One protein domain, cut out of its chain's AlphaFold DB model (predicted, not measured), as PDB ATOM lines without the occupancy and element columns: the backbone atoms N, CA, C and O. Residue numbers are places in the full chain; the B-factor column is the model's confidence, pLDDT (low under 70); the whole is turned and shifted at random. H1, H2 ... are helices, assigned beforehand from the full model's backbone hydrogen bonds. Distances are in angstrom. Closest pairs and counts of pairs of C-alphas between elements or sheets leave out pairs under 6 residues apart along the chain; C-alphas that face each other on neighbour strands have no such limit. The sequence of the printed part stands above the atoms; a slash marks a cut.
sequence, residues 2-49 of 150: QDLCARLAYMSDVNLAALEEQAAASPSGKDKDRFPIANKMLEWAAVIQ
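This is residues 2 to 49 of the 150 residues of an uncharacterized protein of Pacificibacter marinus (UniProt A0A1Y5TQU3). The longest helix, H2, has H3 packed across it at a steep angle, with short H1 beside H3, and a loop of residues 26 to 37 reaches beyond the end of H2 and folds back to H3. The 48 printed residues hold three named helices in the order H1, H2, H3 and no named strand: all helix. The whole is compact, radius of gyration of the C-alphas 10.7 A, but elongated, spanning 32 by 20 by 15 A.

H2, residues 13 to 25, measures 18.6 A from C-alpha 13 at (27.061, 8.737, 33.655). H3, residues 38 to 48, measures 15.1 A, ending at C-alpha 48 (33.728, 16.440, 39.786). H1, residues 2 to 8, measures 10.1 A.

H2 and H3 touch, closest C-alphas Leu 19 and Ala 45 at 6.4 A, at a steep tilt of 57 degrees, opposite ways. H1 and H3 touch, closest C-alphas Leu 4 and Ala 38 at 6.6 A, at a shallow tilt of 17 degrees, the same way. H1 and H2 are close but not clearly touching, closest C-alphas Leu 8 and Leu 16 at 7.9 A, and only just about perpendicular at 70.4 degrees. In H1, H2 and H3 every O i to N i+4 pair is within hydrogen-bond range.

The C-alphas farthest apart, Tyr 10 and Asp 31, are 32.1 A apart. The printed part has no cut; the H2 to H3 link is long, the H1 to H2 link tight. pLDDT is under 70 at residues 2 to 4, 6 to 7 and 26 to 35.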
ATOM      1  N   GLN A   2      13.506  20.255  36.271       53.38
ATOM      2  CA  GLN A   2      14.066  20.304  34.906       53.38
ATOM      3  C   GLN A   2      15.321  21.191  34.759       53.38
ATOM      4  O   GLN A   2      16.237  20.807  34.041       53.38
ATOM      5  N   ASP A   3      15.412  22.308  35.493       67.75
ATOM      6  CA  ASP A   3      16.584  23.203  35.458       67.75
ATOM      7  C   ASP A   3      17.886  22.518  35.915       67.75
ATOM      8  O   ASP A   3      18.936  22.699  35.308       67.75
ATOM      9  N   LEU A   4      17.826  21.664  36.944       69.19
ATOM     10  CA  LEU A   4      19.014  20.979  37.462       69.19
ATOM     11  C   LEU A   4      19.476  19.870  36.511       69.19
ATOM     12  O   LEU A   4      20.659  19.797  36.199       69.19
ATOM     13  N   CYS A   5      18.551  19.047  36.008       74.06
ATOM     14  CA  CYS A   5      18.874  17.989  35.049       74.06
ATOM     15  C   CYS A   5      19.470  18.564  33.757       74.06
ATOM     16  O   CYS A   5      20.493  18.073  33.292       74.06
ATOM     17  N   ALA A   6      18.902  19.654  33.224       69.94
ATOM     18  CA  ALA A   6      19.450  20.339  32.054       69.94
ATOM     19  C   ALA A   6      20.871  20.870  32.307       69.94
ATOM     20  O   ALA A   6      21.737  20.792  31.438       69.94
ATOM     21  N   ARG A   7      21.140  21.368  33.519       68.12
ATOM     22  CA  ARG A   7      22.460  21.885  33.900       68.12
ATOM     23  C   ARG A   7      23.483  20.799  34.214       68.12
ATOM     24  O   ARG A   7      24.664  21.113  34.197       68.12
ATOM     25  N   LEU A   8      23.064  19.564  34.475       77.56
ATOM     26  CA  LEU A   8      23.946  18.411  34.692       77.56
ATOM     27  C   LEU A   8      24.090  17.524  33.446       77.56
ATOM     28  O   LEU A   8      24.936  16.640  33.440       77.56
ATOM     29  N   ALA A   9      23.329  17.779  32.376       77.62
ATOM     30  CA  ALA A   9      23.299  16.958  31.160       77.62
ATOM     31  C   ALA A   9      24.644  16.857  30.414       77.62
ATOM     32  O   ALA A   9      24.807  16.010  29.545       77.62
ATOM     33  N   TYR A  10      25.614  17.718  30.736       72.94
ATOM     34  CA  TYR A  10      26.970  17.629  30.192       72.94
ATOM     35  C   TYR A  10      27.836  16.573  30.906       72.94
ATOM     36  O   TYR A  10      28.935  16.267  30.434       72.94
ATOM     37  N   MET A  11      27.408  16.083  32.073       79.50
ATOM     38  CA  MET A  11      28.170  15.126  32.867       79.50
ATOM     39  C   MET A  11      28.033  13.719  32.289       79.50
ATOM     40  O   MET A  11      26.951  13.312  31.883       79.50
ATOM     41  N   SER A  12      29.131  12.964  32.270       80.00
ATOM     42  CA  SER A  12      29.086  11.534  31.943       80.00
ATOM     43  C   SER A  12      28.374  10.750  33.048       80.00
ATOM     44  O   SER A  12      28.464  11.145  34.213       80.00
ATOM     45  N   ASP A  13      27.792   9.599  32.712       81.19
ATOM     46  CA  ASP A  13      27.061   8.737  33.655       81.19
ATOM     47  C   ASP A  13      27.869   8.394  34.919       81.19
ATOM     48  O   ASP A  13      27.351   8.449  36.032       81.19
ATOM     49  N   VAL A  14      29.176   8.142  34.771       83.44
ATOM     50  CA  VAL A  14      30.089   7.861  35.898       83.44
ATOM     51  C   VAL A  14      30.186   9.046  36.866       83.44
ATOM     52  O   VAL A  14      30.189   8.874  38.081       83.44
ATOM     53  N   ASN A  15      30.236  10.267  36.336       82.31
ATOM     54  CA  ASN A  15      30.355  11.476  37.146       82.31
ATOM     55  C   ASN A  15      29.012  11.902  37.756       82.31
ATOM     56  O   ASN A  15      29.002  12.544  38.807       82.31
ATOM     57  N   LEU A  16      27.887  11.524  37.137       83.50
ATOM     58  CA  LEU A  16      26.562  11.655  37.746       83.50
ATOM     59  C   LEU A  16      26.413  10.718  38.952       83.50
ATOM     60  O   LEU A  16      25.971  11.176  40.003       83.50
ATOM     61  N   ALA A  17      26.862   9.463  38.842       84.00
ATOM     62  CA  ALA A  17      26.878   8.525  39.968       84.00
ATOM     63  C   ALA A  17      27.775   9.022  41.121       84.00
ATOM     64  O   ALA A  17      27.368   9.011  42.280       84.00
ATOM     65  N   ALA A  18      28.956   9.573  40.812       83.88
ATOM     66  CA  ALA A  18      29.824  10.183  41.823       83.88
ATOM     67  C   ALA A  18      29.174  11.398  42.522       83.88
ATOM     68  O   ALA A  18      29.356  11.609  43.722       83.88
ATOM     69  N   LEU A  19      28.400  12.207  41.787       84.12
ATOM     70  CA  LEU A  19      27.652  13.330  42.359       84.12
ATOM     71  C   LEU A  19      26.513  12.849  43.273       84.12
ATOM     72  O   LEU A  19      26.246  13.483  44.295       84.12
ATOM     73  N   GLU A  20      25.862  11.742  42.921       83.75
ATOM     74  CA  GLU A  20      24.836  11.096  43.742       83.75
ATOM     75  C   GLU A  20      25.420  10.581  45.064       83.75
ATOM     76  O   GLU A  20      24.899  10.921  46.129       83.75
ATOM     77  N   GLU A  21      26.549   9.867  45.020       83.25
ATOM     78  CA  GLU A  21      27.261   9.412  46.222       83.25
ATOM     79  C   GLU A  21      27.656  10.588  47.128       83.25
ATOM     80  O   GLU A  21      27.423  10.564  48.340       83.25
ATOM     81  N   GLN A  22      28.186  11.666  46.542       82.00
ATOM     82  CA  GLN A  22      28.567  12.869  47.282       82.00
ATOM     83  C   GLN A  22      27.356  13.562  47.932       82.00
ATOM     84  O   GLN A  22      27.449  14.051  49.064       82.00
ATOM     85  N   ALA A  23      26.212  13.606  47.241       80.81
ATOM     86  CA  ALA A  23      24.979  14.174  47.773       80.81
ATOM     87  C   ALA A  23      24.399  13.325  48.915       80.81
ATOM     88  O   ALA A  23      23.938  13.890  49.910       80.81
ATOM     89  N   ALA A  24      24.488  11.998  48.809       78.38
ATOM     90  CA  ALA A  24      24.075  11.059  49.851       78.38
ATOM     91  C   ALA A  24      24.982  11.122  51.095       78.38
ATOM     92  O   ALA A  24      24.493  11.050  52.221       78.38
ATOM     93  N   ALA A  25      26.292  11.324  50.912       76.50
ATOM     94  CA  ALA A  25      27.257  11.465  52.004       76.50
ATOM     95  C   ALA A  25      27.188  12.829  52.718       76.50
ATOM     96  O   ALA A  25      27.691  12.977  53.834       76.50
ATOM     97  N   SER A  26      26.568  13.835  52.091       65.75
ATOM     98  CA  SER A  26      26.477  15.209  52.604       65.75
ATOM     99  C   SER A  26      25.030  15.707  52.725       65.75
ATOM    100  O   SER A  26      24.672  16.719  52.106       65.75
ATOM    101  N   PRO A  27      24.188  15.050  53.542       65.62
ATOM    102  CA  PRO A  27      22.814  15.481  53.738       65.62
ATOM    103  C   PRO A  27      22.730  16.895  54.332       65.62
ATOM    104  O   PRO A  27      23.527  17.304  55.179       65.62
ATOM    105  N   SER A  28      21.744  17.664  53.879       59.25
ATOM    106  CA  SER A  28      21.463  19.032  54.320       59.25
ATOM    107  C   SER A  28      20.296  19.087  55.315       59.25
ATOM    108  O   SER A  28      19.447  18.206  55.369       59.25
ATOM    109  N   GLY A  29      20.221  20.166  56.100       56.16
ATOM    110  CA  GLY A  29      19.162  20.385  57.095       56.16
ATOM    111  C   GLY A  29      19.601  20.128  58.537       56.16
ATOM    112  O   GLY A  29      20.616  19.487  58.783       56.16
ATOM    113  N   LYS A  30      18.827  20.667  59.490       50.84
ATOM    114  CA  LYS A  30      19.103  20.596  60.937       50.84
ATOM    115  C   LYS A  30      19.178  19.147  61.445       50.84
ATOM    116  O   LYS A  30      19.975  18.871  62.331       50.84
ATOM    117  N   ASP A  31      18.440  18.251  60.788       63.03
ATOM    118  CA  ASP A  31      18.342  16.823  61.108       63.03
ATOM    119  C   ASP A  31      19.018  15.910  60.068       63.03
ATOM    120  O   ASP A  31      18.876  14.700  60.138       63.03
ATOM    121  N   LYS A  32      19.769  16.463  59.097       59.09
ATOM    122  CA  LYS A  32      20.394  15.692  57.996       59.09
ATOM    123  C   LYS A  32      19.407  14.850  57.153       59.09
ATOM    124  O   LYS A  32      19.812  13.888  56.514       59.09
ATOM    125  N   ASP A  33      18.144  15.256  57.080       60.19
ATOM    126  CA  ASP A  33      17.105  14.535  56.322       60.19
ATOM    127  C   ASP A  33      16.788  15.138  54.946       60.19
ATOM    128  O   ASP A  33      15.860  14.702  54.265       60.19
ATOM    129  N   ARG A  34      17.506  16.182  54.507       64.69
ATOM    130  CA  ARG A  34      17.201  16.854  53.236       64.69
ATOM    131  C   ARG A  34      18.296  16.684  52.208       64.69
ATOM    132  O   ARG A  34      19.483  16.829  52.487       64.69
ATOM    133  N   PHE A  35      17.852  16.486  50.976       63.03
ATOM    134  CA  PHE A  35      18.724  16.542  49.821       63.03
ATOM    135  C   PHE A  35      19.372  17.939  49.701       63.03
ATOM    136  O   PHE A  35      18.710  18.946  49.995       63.03
ATOM    137  N   PRO A  36      20.656  18.037  49.312       71.50
ATOM    138  CA  PRO A  36      21.341  19.313  49.127       71.50
ATOM    139  C   PRO A  36      20.634  20.228  48.121       71.50
ATOM    140  O   PRO A  36      20.040  19.772  47.146       71.50
ATOM    141  N   ILE A  37      20.706  21.545  48.342       78.25
ATOM    142  CA  ILE A  37      20.113  22.521  47.417       78.25
ATOM    143  C   ILE A  37      20.822  22.483  46.058       78.25
ATOM    144  O   ILE A  37      22.038  22.294  45.987       78.25
ATOM    145  N   ALA A  38      20.072  22.750  44.987       75.56
ATOM    146  CA  ALA A  38      20.559  22.668  43.609       75.56
ATOM    147  C   ALA A  38      21.885  23.417  43.379       75.56
ATOM    148  O   ALA A  38      22.785  22.880  42.746       75.56
ATOM    149  N   ASN A  39      22.059  24.616  43.949       75.44
ATOM    150  CA  ASN A  39      23.304  25.384  43.811       75.44
ATOM    151  C   ASN A  39      24.530  24.644  44.361       75.44
ATOM    152  O   ASN A  39      25.579  24.658  43.731       75.44
ATOM    153  N   LYS A  40      24.385  23.948  45.492       78.44
ATOM    154  CA  LYS A  40      25.478  23.192  46.111       78.44
ATOM    155  C   LYS A  40      25.813  21.929  45.315       78.44
ATOM    156  O   LYS A  40      26.980  21.583  45.167       78.44
ATOM    157  N   MET A  41      24.802  21.293  44.723       79.88
ATOM    158  CA  MET A  41      25.021  20.198  43.774       79.88
ATOM    159  C   MET A  41      25.756  20.666  42.521       79.88
ATOM    160  O   MET A  41      26.618  19.958  42.022       79.88
ATOM    161  N   LEU A  42      25.449  21.863  42.021       77.44
ATOM    162  CA  LEU A  42      26.111  22.437  40.850       77.44
ATOM    163  C   LEU A  42      27.561  22.842  41.136       77.44
ATOM    164  O   LEU A  42      28.411  22.710  40.258       77.44
ATOM    165  N   GLU A  43      27.856  23.292  42.357       79.31
ATOM    166  CA  GLU A  43      29.231  23.506  42.819       79.31
ATOM    167  C   GLU A  43      30.019  22.194  42.816       79.31
ATOM    168  O   GLU A  43      31.106  22.137  42.242       79.31
ATOM    169  N   TRP A  44      29.464  21.123  43.389       84.44
ATOM    170  CA  TRP A  44      30.110  19.809  43.379       84.44
ATOM    171  C   TRP A  44      30.233  19.223  41.981       84.44
ATOM    172  O   TRP A  44      31.296  18.714  41.637       84.44
ATOM    173  N   ALA A  45      29.200  19.355  41.150       82.44
ATOM    174  CA  ALA A  45      29.235  18.951  39.753       82.44
ATOM    175  C   ALA A  45      30.410  19.613  39.030       82.44
ATOM    176  O   ALA A  45      31.208  18.914  38.418       82.44
ATOM    177  N   ALA A  46      30.594  20.928  39.201       76.69
ATOM    178  CA  ALA A  46      31.712  21.661  38.611       76.69
ATOM    179  C   ALA A  46      33.094  21.232  39.148       76.69
ATOM    180  O   ALA A  46      34.094  21.421  38.452       76.69
ATOM    181  N   VAL A  47      33.172  20.672  40.363       81.25
ATOM    182  CA  VAL A  47      34.404  20.077  40.913       81.25
ATOM    183  C   VAL A  47      34.668  18.693  40.317       81.25
ATOM    184  O   VAL A  47      35.797  18.430  39.906       81.25
ATOM    185  N   ILE A  48      33.645  17.834  40.257       81.31
ATOM    186  CA  ILE A  48      33.728  16.440  39.786       81.31
ATOM    187  C   ILE A  48      34.004  16.396  38.283       81.31
ATOM    188  O   ILE A  48      34.943  15.752  37.827       81.31
ATOM    189  N   GLN A  49      33.206  17.123  37.507       76.38
ATOM    190  CA  GLN A  49      33.391  17.280  36.078       76.38
ATOM    191  C   GLN A  49      33.178  18.745  35.740       76.38
ATOM    192  O   GLN A  49      32.058  19.245  35.741       76.38
TER     193      GLN A  49